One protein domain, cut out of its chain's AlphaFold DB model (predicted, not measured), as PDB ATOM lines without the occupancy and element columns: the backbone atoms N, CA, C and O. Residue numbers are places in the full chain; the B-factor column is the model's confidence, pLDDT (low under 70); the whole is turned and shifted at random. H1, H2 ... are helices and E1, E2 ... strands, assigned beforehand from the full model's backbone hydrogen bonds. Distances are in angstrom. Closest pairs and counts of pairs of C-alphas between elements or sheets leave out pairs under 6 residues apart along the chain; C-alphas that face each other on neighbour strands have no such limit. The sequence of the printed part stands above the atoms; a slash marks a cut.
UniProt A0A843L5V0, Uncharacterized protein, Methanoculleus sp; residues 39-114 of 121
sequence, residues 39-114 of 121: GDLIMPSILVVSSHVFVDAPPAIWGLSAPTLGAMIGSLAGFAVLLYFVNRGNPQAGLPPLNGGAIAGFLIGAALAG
ATOM      1  N   GLY A  39      12.682  -4.111 -18.982       87.12
ATOM      2  CA  GLY A  39      12.402  -4.889 -17.776       87.12
ATOM      3  C   GLY A  39      11.951  -4.015 -16.605       87.12
ATOM      4  O   GLY A  39      11.016  -4.383 -15.902       87.12
ATOM      5  N   ASP A  40      12.534  -2.828 -16.451       87.44
ATOM      6  CA  ASP A  40      12.218  -1.930 -15.343       87.44
ATOM      7  C   ASP A  40      10.801  -1.349 -15.457       87.44
ATOM      8  O   ASP A  40      10.171  -1.079 -14.440       87.44
ATOM      9  N   LEU A  41      10.281  -1.186 -16.680       87.62
ATOM     10  CA  LEU A  41       8.896  -0.773 -16.919       87.62
ATOM     11  C   LEU A  41       7.919  -1.947 -16.749       87.62
ATOM     12  O   LEU A  41       6.809  -1.776 -16.246       87.62
ATOM     13  N   ILE A  42       8.341  -3.149 -17.149       91.56
ATOM     14  CA  ILE A  42       7.516  -4.361 -17.087       91.56
ATOM     15  C   ILE A  42       7.320  -4.821 -15.635       91.56
ATOM     16  O   ILE A  42       6.199  -5.152 -15.256       91.56
ATOM     17  N   MET A  43       8.359  -4.805 -14.799       92.44
ATOM     18  CA  MET A  43       8.298  -5.312 -13.417       92.44
ATOM     19  C   MET A  43       7.158  -4.724 -12.561       92.44
ATOM     20  O   MET A  43       6.353  -5.506 -12.047       92.44
ATOM     21  N   PRO A  44       6.992  -3.395 -12.431       93.56
ATOM     22  CA  PRO A  44       5.897  -2.832 -11.644       93.56
ATOM     23  C   PRO A  44       4.525  -3.090 -12.285       93.56
ATOM     24  O   PRO A  44       3.531  -3.223 -11.573       93.56
ATOM     25  N   SER A  45       4.452  -3.221 -13.617       93.88
ATOM     26  CA  SER A  45       3.193  -3.521 -14.313       93.88
ATOM     27  C   SER A  45       2.668  -4.927 -14.004       93.88
ATOM     28  O   SER A  45       1.456  -5.120 -13.903       93.88
ATOM     29  N   ILE A  46       3.563  -5.894 -13.764       95.88
ATOM     30  CA  ILE A  46       3.179  -7.248 -13.350       95.88
ATOM     31  C   ILE A  46       2.443  -7.195 -12.008       95.88
ATOM     32  O   ILE A  46       1.412  -7.849 -11.858       95.88
ATOM     33  N   LEU A  47       2.921  -6.383 -11.058       95.19
ATOM     34  CA  LEU A  47       2.252  -6.202  -9.768       95.19
ATOM     35  C   LEU A  47       0.867  -5.568  -9.934       95.19
ATOM     36  O   LEU A  47      -0.085  -6.014  -9.300       95.19
ATOM     37  N   VAL A  48       0.730  -4.567 -10.808       95.88
ATOM     38  CA  VAL A  48      -0.570  -3.943 -11.104       95.88
ATOM     39  C   VAL A  48      -1.561  -4.989 -11.619       95.88
ATOM     40  O   VAL A  48      -2.639  -5.137 -11.046       95.88
ATOM     41  N   VAL A  49      -1.187  -5.759 -12.642       95.81
ATOM     42  CA  VAL A  49      -2.060  -6.794 -13.222       95.81
ATOM     43  C   VAL A  49      -2.371  -7.887 -12.199       95.81
ATOM     44  O   VAL A  49      -3.529  -8.255 -12.029       95.81
ATOM     45  N   SER A  50      -1.362  -8.370 -11.471       94.69
ATOM     46  CA  SER A  50      -1.540  -9.395 -10.440       94.69
ATOM     47  C   SER A  50      -2.470  -8.916  -9.323       94.69
ATOM     48  O   SER A  50      -3.386  -9.640  -8.945       94.69
ATOM     49  N   SER A  51      -2.322  -7.673  -8.859       93.44
ATOM     50  CA  SER A  51      -3.213  -7.107  -7.843       93.44
ATOM     51  C   SER A  51      -4.666  -7.036  -8.313       93.44
ATOM     52  O   SER A  51      -5.568  -7.240  -7.515       93.44
ATOM     53  N   HIS A  52      -4.907  -6.797  -9.603       93.50
ATOM     54  CA  HIS A  52      -6.264  -6.751 -10.139       93.50
ATOM     55  C   HIS A  52      -6.912  -8.140 -10.222       93.50
ATOM     56  O   HIS A  52      -8.114  -8.266 -10.023       93.50
ATOM     57  N   VAL A  53      -6.117  -9.172 -10.521       92.06
ATOM     58  CA  VAL A  53      -6.605 -10.547 -10.717       92.06
ATOM     59  C   VAL A  53      -6.749 -11.311  -9.399       92.06
ATOM     60  O   VAL A  53      -7.673 -12.104  -9.264       92.06
ATOM     61  N   PHE A  54      -5.830 -11.113  -8.450       89.62
ATOM     62  CA  PHE A  54      -5.706 -11.972  -7.265       89.62
ATOM     63  C   PHE A  54      -6.129 -11.315  -5.952       89.62
ATOM     64  O   PHE A  54      -6.340 -12.025  -4.972       89.62
ATOM     65  N   VAL A  55      -6.206  -9.984  -5.883       88.81
ATOM     66  CA  VAL A  55      -6.554  -9.307  -4.630       88.81
ATOM     67  C   VAL A  55      -8.049  -9.037  -4.598       88.81
ATOM     68  O   VAL A  55      -8.546  -8.155  -5.297       88.81
ATOM     69  N   ASP A  56      -8.738  -9.780  -3.733       83.81
ATOM     70  CA  ASP A  56     -10.154  -9.593  -3.424       83.81
ATOM     71  C   ASP A  56     -10.370  -8.298  -2.635       83.81
ATOM     72  O   ASP A  56     -10.444  -8.268  -1.406       83.81
ATOM     73  N   ALA A  57     -10.466  -7.202  -3.378       85.06
ATOM     74  CA  ALA A  57     -10.781  -5.881  -2.872       85.06
ATOM     75  C   ALA A  57     -12.019  -5.330  -3.596       85.06
ATOM     76  O   ALA A  57     -12.146  -5.514  -4.810       85.06
ATOM     77  N   PRO A  58     -12.911  -4.606  -2.893       85.31
ATOM     78  CA  PRO A  58     -14.050  -3.962  -3.528       85.31
ATOM     79  C   PRO A  58     -13.605  -3.063  -4.694       85.31
ATOM     80  O   PRO A  58     -12.600  -2.345  -4.569       85.31
ATOM     81  N   PRO A  59     -14.335  -3.071  -5.823       86.12
ATOM     82  CA  PRO A  59     -14.049  -2.161  -6.920       86.12
ATOM     83  C   PRO A  59     -14.229  -0.719  -6.436       86.12
ATOM     84  O   PRO A  59     -15.229  -0.380  -5.808       86.12
ATOM     85  N   ALA A  60     -13.246   0.126  -6.732       85.00
ATOM     86  CA  ALA A  60     -13.252   1.539  -6.390       85.00
ATOM     87  C   ALA A  60     -13.637   2.380  -7.617       85.00
ATOM     88  O   ALA A  60     -14.792   2.756  -7.788       85.00
ATOM     89  N   ILE A  61     -12.677   2.658  -8.500       87.75
ATOM     90  CA  ILE A  61     -12.847   3.562  -9.644       87.75
ATOM     91  C   ILE A  61     -12.752   2.733 -10.922       87.75
ATOM     92  O   ILE A  61     -11.753   2.059 -11.148       87.75
ATOM     93  N   TRP A  62     -13.789   2.789 -11.765       86.56
ATOM     94  CA  TRP A  62     -13.804   2.159 -13.098       86.56
ATOM     95  C   TRP A  62     -13.582   0.634 -13.054       86.56
ATOM     96  O   TRP A  62     -12.974   0.055 -13.948       86.56
ATOM     97  N   GLY A  63     -14.056  -0.020 -11.989       85.94
ATOM     98  CA  GLY A  63     -13.869  -1.458 -11.772       85.94
ATOM     99  C   GLY A  63     -12.489  -1.849 -11.231       85.94
ATOM    100  O   GLY A  63     -12.261  -3.023 -10.961       85.94
ATOM    101  N   LEU A  64     -11.581  -0.890 -11.023       90.38
ATOM    102  CA  LEU A  64     -10.276  -1.129 -10.411       90.38
ATOM    103  C   LEU A  64     -10.375  -1.022  -8.894       90.38
ATOM    104  O   LEU A  64     -10.990  -0.096  -8.362       90.38
ATOM    105  N   SER A  65      -9.745  -1.956  -8.191       92.25
ATOM    106  CA  SER A  65      -9.683  -1.951  -6.735       92.25
ATOM    107  C   SER A  65      -8.637  -0.951  -6.222       92.25
ATOM    108  O   SER A  65      -7.704  -0.561  -6.935       92.25
ATOM    109  N   ALA A  66      -8.774  -0.515  -4.968       93.25
ATOM    110  CA  ALA A  66      -7.825   0.426  -4.366       93.25
ATOM    111  C   ALA A  66      -6.359  -0.073  -4.335       93.25
ATOM    112  O   ALA A  66      -5.478   0.747  -4.596       93.25
ATOM    113  N   PRO A  67      -6.046  -1.368  -4.101       93.69
ATOM    114  CA  PRO A  67      -4.680  -1.894  -4.221       93.69
ATOM    115  C   PRO A  67      -4.100  -1.747  -5.633       93.69
ATOM    116  O   PRO A  67      -2.943  -1.354  -5.781       93.69
ATOM    117  N   THR A  68      -4.901  -2.005  -6.673       95.19
ATOM    118  CA  THR A  68      -4.482  -1.859  -8.076       95.19
ATOM    119  C   THR A  68      -4.218  -0.404  -8.434       95.19
ATOM    120  O   THR A  68      -3.172  -0.082  -8.997       95.19
ATOM    121  N   LEU A  69      -5.128   0.493  -8.054       95.50
ATOM    122  CA  LEU A  69      -4.950   1.933  -8.249       95.50
ATOM    123  C   LEU A  69      -3.732   2.451  -7.478       95.50
ATOM    124  O   LEU A  69      -2.941   3.222  -8.016       95.50
ATOM    125  N   GLY A  70      -3.551   1.981  -6.245       95.44
ATOM    126  CA  GLY A  70      -2.390   2.278  -5.420       95.44
ATOM    127  C   GLY A  70      -1.089   1.846  -6.091       95.44
ATOM    128  O   GLY A  70      -0.173   2.655  -6.201       95.44
ATOM    129  N   ALA A  71      -1.018   0.619  -6.612       96.62
ATOM    130  CA  ALA A  71       0.148   0.119  -7.340       96.62
ATOM    131  C   ALA A  71       0.455   0.955  -8.596       96.62
ATOM    132  O   ALA A  71       1.610   1.310  -8.839       96.62
ATOM    133  N   MET A  72      -0.575   1.326  -9.368       95.81
ATOM    134  CA  MET A  72      -0.429   2.178 -10.556       95.81
ATOM    135  C   MET A  72       0.122   3.556 -10.195       95.81
ATOM    136  O   MET A  72       1.152   3.967 -10.733       95.81
ATOM    137  N   ILE A  73      -0.526   4.255  -9.259       96.31
ATOM    138  CA  ILE A  73      -0.117   5.592  -8.811       96.31
ATOM    139  C   ILE A  73       1.276   5.534  -8.181       96.31
ATOM    140  O   ILE A  73       2.120   6.381  -8.465       96.31
ATOM    141  N   GLY A  74       1.546   4.503  -7.382       96.38
ATOM    142  CA  GLY A  74       2.845   4.255  -6.771       96.38
ATOM    143  C   GLY A  74       3.955   4.061  -7.806       96.38
ATOM    144  O   GLY A  74       5.030   4.640  -7.659       96.38
ATOM    145  N   SER A  75       3.693   3.322  -8.888       95.19
ATOM    146  CA  SER A  75       4.661   3.147  -9.980       95.19
ATOM    147  C   SER A  75       4.965   4.464 -10.705       95.19
ATOM    148  O   SER A  75       6.129   4.764 -10.974       95.19
ATOM    149  N   LEU A  76       3.944   5.298 -10.943       94.56
ATOM    150  CA  LEU A  76       4.097   6.618 -11.559       94.56
ATOM    151  C   LEU A  76       4.861   7.583 -10.646       94.56
ATOM    152  O   LEU A  76       5.732   8.313 -11.116       94.56
ATOM    153  N   ALA A  77       4.579   7.560  -9.343       95.25
ATOM    154  CA  ALA A  77       5.310   8.340  -8.352       95.25
ATOM    155  C   ALA A  77       6.778   7.893  -8.265       95.25
ATOM    156  O   ALA A  77       7.675   8.733  -8.281       95.25
ATOM    157  N   GLY A  78       7.038   6.582  -8.249       92.62
ATOM    158  CA  GLY A  78       8.387   6.013  -8.286       92.62
ATOM    159  C   GLY A  78       9.154   6.417  -9.548       92.62
ATOM    160  O   GLY A  78      10.328   6.785  -9.473       92.62
ATOM    161  N   PHE A  79       8.479   6.443 -10.699       91.00
ATOM    162  CA  PHE A  79       9.044   6.940 -11.954       91.00
ATOM    163  C   PHE A  79       9.335   8.447 -11.907       91.00
ATOM    164  O   PHE A  79      10.419   8.869 -12.305       91.00
ATOM    165  N   ALA A  80       8.432   9.264 -11.360       90.56
ATOM    166  CA  ALA A  80       8.665  10.697 -11.183       90.56
ATOM    167  C   ALA A  80       9.871  10.982 -10.265       90.56
ATOM    168  O   ALA A  80      10.700  11.838 -10.577       90.56
ATOM    169  N   VAL A  81      10.009  10.228  -9.170       90.12
ATOM    170  CA  VAL A  81      11.164  10.303  -8.261       90.12
ATOM    171  C   VAL A  81      12.457   9.900  -8.975       90.12
ATOM    172  O   VAL A  81      13.470  10.586  -8.840       90.12
ATOM    173  N   LEU A  82      12.428   8.832  -9.778       88.50
ATOM    174  CA  LEU A  82      13.581   8.424 -10.579       88.50
ATOM    175  C   LEU A  82      14.004   9.533 -11.550       88.50
ATOM    176  O   LEU A  82      15.178   9.896 -11.586       88.50
ATOM    177  N   LEU A  83      13.057  10.107 -12.299       86.00
ATOM    178  CA  LEU A  83      13.344  11.206 -13.223       86.00
ATOM    179  C   LEU A  83      13.909  12.429 -12.499       86.00
ATOM    180  O   LEU A  83      14.832  13.066 -13.004       86.00
ATOM    181  N   TYR A  84      13.420  12.730 -11.297       87.06
ATOM    182  CA  TYR A  84      13.960  13.807 -10.474       87.06
ATOM    183  C   TYR A  84      15.442  13.591 -10.120       87.06
ATOM    184  O   TYR A  84      16.250  14.510 -10.271       87.06
ATOM    185  N   PHE A  85      15.835  12.383  -9.703       83.94
ATOM    186  CA  PHE A  85      17.239  12.071  -9.404       83.94
ATOM    187  C   PHE A  85      18.125  12.046 -10.651       83.94
ATOM    188  O   PHE A  85      19.237  12.577 -10.636       83.94
ATOM    189  N   VAL A  86      17.610  11.493 -11.747       80.75
ATOM    190  CA  VAL A  86      18.303  11.433 -13.038       80.75
ATOM    191  C   VAL A  86      18.547  12.832 -13.615       80.75
ATOM    192  O   VAL A  86      19.600  13.081 -14.211       80.75
ATOM    193  N   ASN A  87      17.614  13.763 -13.410       78.94
ATOM    194  CA  ASN A  87      17.774  15.166 -13.794       78.94
ATOM    195  C   ASN A  87      18.767  15.917 -12.902       78.94
ATOM    196  O   ASN A  87      19.370  16.879 -13.357       78.94
ATOM    197  N   ARG A  88      19.005  15.459 -11.667       78.94
ATOM    198  CA  ARG A  88      20.079  15.973 -10.798       78.94
ATOM    199  C   ARG A  88      21.469  15.407 -11.126       78.94
ATOM    200  O   ARG A  88      22.401  15.633 -10.364       78.94
ATOM    201  N   GLY A  89      21.609  14.646 -12.213       70.50
ATOM    202  CA  GLY A  89      22.896  14.102 -12.654       70.50
ATOM    203  C   GLY A  89      23.360  12.854 -11.897       70.50
ATOM    204  O   GLY A  89      24.452  12.368 -12.171       70.50
ATOM    205  N   ASN A  90      22.538  12.298 -10.998       66.94
ATOM    206  CA  ASN A  90      22.841  11.067 -10.267       66.94
ATOM    207  C   ASN A  90      22.138   9.870 -10.927       66.94
ATOM    208  O   ASN A  90      20.968   9.615 -10.625       66.94
ATOM    209  N   PRO A  91      22.804   9.127 -11.832       63.62
ATOM    210  CA  PRO A  91      22.223   7.939 -12.439       63.62
ATOM    211  C   PRO A  91      22.029   6.853 -11.374       63.62
ATOM    212  O   PRO A  91      22.977   6.212 -10.929       63.62
ATOM    213  N   GLN A  92      20.783   6.654 -10.964       66.50
ATOM    214  CA  GLN A  92      20.373   5.530 -10.129       66.50
ATOM    215  C   GLN A  92      19.900   4.377 -11.015       66.50
ATOM    216  O   GLN A  92      19.453   4.586 -12.146       66.50
ATOM    217  N   ALA A  93      19.975   3.151 -10.495       69.38
ATOM    218  CA  ALA A  93      19.266   2.033 -11.103       69.38
ATOM    219  C   ALA A  93      17.766   2.371 -11.157       69.38
ATOM    220  O   ALA A  93      17.212   2.875 -10.180       69.38
ATOM    221  N   GLY A  94      17.109   2.117 -12.290       68.69
ATOM    222  CA  GLY A  94      15.689   2.427 -12.452       68.69
ATOM    223  C   GLY A  94      14.775   1.533 -11.609       68.69
ATOM    224  O   GLY A  94      13.725   1.972 -11.146       68.69
ATOM    225  N   LEU A  95      15.208   0.296 -11.349       72.31
ATOM    226  CA  LEU A  95      14.428  -0.728 -10.648       72.31
ATOM    227  C   LEU A  95      14.005  -0.364  -9.211       72.31
ATOM    228  O   LEU A  95      12.823  -0.551  -8.913       72.31
ATOM    229  N   PRO A  96      14.877   0.127  -8.300       82.31
ATOM    230  CA  PRO A  96      14.484   0.332  -6.905       82.31
ATOM    231  C   PRO A  96      13.397   1.403  -6.701       82.31
ATOM    232  O   PRO A  96      12.431   1.100  -6.001       82.31
ATOM    233  N   PRO A  97      13.461   2.606  -7.314       86.69
ATOM    234  CA  PRO A  97      12.396   3.599  -7.159       86.69
ATOM    235  C   PRO A  97      11.065   3.167  -7.785       86.69
ATOM    236  O   PRO A  97      10.021   3.384  -7.175       86.69
ATOM    237  N   LEU A  98      11.078   2.529  -8.965       89.88
ATOM    238  CA  LEU A  98       9.839   2.092  -9.624       89.88
ATOM    239  C   LEU A  98       9.160   0.956  -8.868       89.88
ATOM    240  O   LEU A  98       7.981   1.063  -8.536       89.88
ATOM    241  N   ASN A  99       9.896  -0.123  -8.582       93.31
ATOM    242  CA  ASN A  99       9.326  -1.271  -7.882       93.31
ATOM    243  C   ASN A  99       8.974  -0.907  -6.440       93.31
ATOM    244  O   ASN A  99       7.908  -1.283  -5.963       93.31
ATOM    245  N   GLY A 100       9.822  -0.127  -5.764       93.88
ATOM    246  CA  GLY A 100       9.543   0.369  -4.420       93.88
ATOM    247  C   GLY A 100       8.286   1.237  -4.377       93.88
ATOM    248  O   GLY A 100       7.434   1.025  -3.519       93.88
ATOM    249  N   GLY A 101       8.124   2.151  -5.338       95.06
ATOM    250  CA  GLY A 101       6.917   2.966  -5.474       95.06
ATOM    251  C   GLY A 101       5.669   2.123  -5.729       95.06
ATOM    252  O   GLY A 101       4.661   2.303  -5.047       95.06
ATOM    253  N   ALA A 102       5.739   1.162  -6.655       96.75
ATOM    254  CA  ALA A 102       4.628   0.264  -6.961       96.75
ATOM    255  C   ALA A 102       4.216  -0.590  -5.748       96.75
ATOM    256  O   ALA A 102       3.033  -0.668  -5.429       96.75
ATOM    257  N   ILE A 103       5.183  -1.178  -5.034       96.06
ATOM    258  CA  ILE A 103       4.934  -1.986  -3.831       96.06
ATOM    259  C   ILE A 103       4.371  -1.117  -2.702       96.06
ATOM    260  O   ILE A 103       3.384  -1.496  -2.079       96.06
ATOM    261  N   ALA A 104       4.953   0.057  -2.445       96.38
ATOM    262  CA  ALA A 104       4.455   0.964  -1.414       96.38
ATOM    263  C   ALA A 104       3.019   1.414  -1.716       96.38
ATOM    264  O   ALA A 104       2.156   1.357  -0.842       96.38
ATOM    265  N   GLY A 105       2.742   1.797  -2.964       96.31
ATOM    266  CA  GLY A 105       1.404   2.169  -3.409       96.31
ATOM    267  C   GLY A 105       0.403   1.020  -3.290       96.31
ATOM    268  O   GLY A 105      -0.706   1.225  -2.799       96.31
ATOM    269  N   PHE A 106       0.805  -0.196  -3.665       95.81
ATOM    270  CA  PHE A 106       0.006  -1.406  -3.478       95.81
ATOM    271  C   PHE A 106      -0.345  -1.632  -2.001       95.81
ATOM    272  O   PHE A 106      -1.518  -1.797  -1.675       95.81
ATOM    273  N   LEU A 107       0.648  -1.599  -1.107       95.06
ATOM    274  CA  LEU A 107       0.453  -1.828   0.327       95.06
ATOM    275  C   LEU A 107      -0.444  -0.763   0.962       95.06
ATOM    276  O   LEU A 107      -1.316  -1.096   1.761       95.06
ATOM    277  N   ILE A 108      -0.276   0.505   0.576       94.88
ATOM    278  CA  ILE A 108      -1.153   1.597   1.016       94.88
ATOM    279  C   ILE A 108      -2.582   1.358   0.513       94.88
ATOM    280  O   ILE A 108      -3.527   1.451   1.292       94.88
ATOM    281  N   GLY A 109      -2.759   0.997  -0.761       93.00
ATOM    282  CA  GLY A 109      -4.073   0.694  -1.332       93.00
ATOM    283  C   GLY A 109      -4.749  -0.523  -0.686       93.00
ATOM    284  O   GLY A 109      -5.952  -0.490  -0.428       93.00
ATOM    285  N   ALA A 110      -3.980  -1.563  -0.359       91.81
ATOM    286  CA  ALA A 110      -4.440  -2.732   0.392       91.81
ATOM    287  C   ALA A 110      -4.872  -2.370   1.815       91.81
ATOM    288  O   ALA A 110      -5.949  -2.790   2.242       91.81
ATOM    289  N   ALA A 111      -4.095  -1.534   2.506       91.44
ATOM    290  CA  ALA A 111      -4.439  -1.038   3.834       91.44
ATOM    291  C   ALA A 111      -5.734  -0.216   3.829       91.44
ATOM    292  O   ALA A 111      -6.596  -0.436   4.676       91.44
ATOM    293  N   LEU A 112      -5.905   0.676   2.850       89.44
ATOM    294  CA  LEU A 112      -7.113   1.497   2.711       89.44
ATOM    295  C   LEU A 112      -8.361   0.666   2.386       89.44
ATOM    296  O   LEU A 112      -9.451   1.004   2.838       89.44
ATOM    297  N   ALA A 113      -8.212  -0.419   1.624       87.06
ATOM    298  CA  ALA A 113      -9.308  -1.335   1.308       87.06
ATOM    299  C   ALA A 113      -9.607  -2.356   2.418       87.06
ATOM    300  O   ALA A 113     -10.585  -3.091   2.303       87.06
ATOM    301  N   GLY A 114      -8.750  -2.474   3.440       84.69
ATOM    302  CA  GLY A 114      -8.793  -3.590   4.393       84.69
ATOM    303  C   GLY A 114      -8.550  -4.958   3.738       84.69
ATOM    304  O   GLY A 114      -8.915  -5.993   4.290       84.69
TER     305      GLY A 114
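This is residues 39 to 114 of the 121 residues of an uncharacterized protein of Methanoculleus sp (UniProt A0A843L5V0). Three long helices run side by side in an elongated bundle: H2 and H3 form a close helical hairpin, and H1 packs over both. A small turn with the short strand E1 sits at one end, between H1 and H2. The 76 printed residues hold three named helices and one named strand, in the order H1, E1, H2, H3; the class is mostly helix. The whole is compact, radius of gyration of the C-alphas 12.9 A, and spans 42 by 21 by 19 A, only just elongated.

H2, residues 66 to 87, touches H3, residues 95 to 113, opposite ways at a shallow tilt of 30 degrees; their closest C-alphas, of Pro 67 and Gly 109, are 3.9 A apart. H1, residues 39 to 54, touches H2, whose residues 67 to 75 alone take part; the closest C-alphas, of Val 48 and Thr 68, are 5.4 A apart. H1 and H2 run opposite ways at a shallow tilt of 13 degrees. H1 touches H3 the same way at 17 degrees, a shallow tilt, closest at the C-alphas of Pro 44 and Asn 99, 5.3 A. The three make an up and down bundle, each helix running against the one before it. E1, residues 59 to 61, pairs with no named strand; it is paired antiparallel with residues 64 to 65, and is apart from H3. Every O i to N i+4 pair is within hydrogen-bond range in H2 and H3, and 9 of 12 in H1.

H2 is 31.0 A long, H3 26.6 A and H1 22.1 A; E1 has three residues. H1 begins at C-alpha 39 (12.402, -4.889, -17.776), and H3 ends at C-alpha 113 (-9.308, -1.335, 1.308).

The C-alphas farthest apart, of Pro 58 and Gly 89, are 42.1 A apart. The printed part has no cut, and no link is long. Residues 90 to 94, in the short link from H2 to H3, are under pLDDT 70.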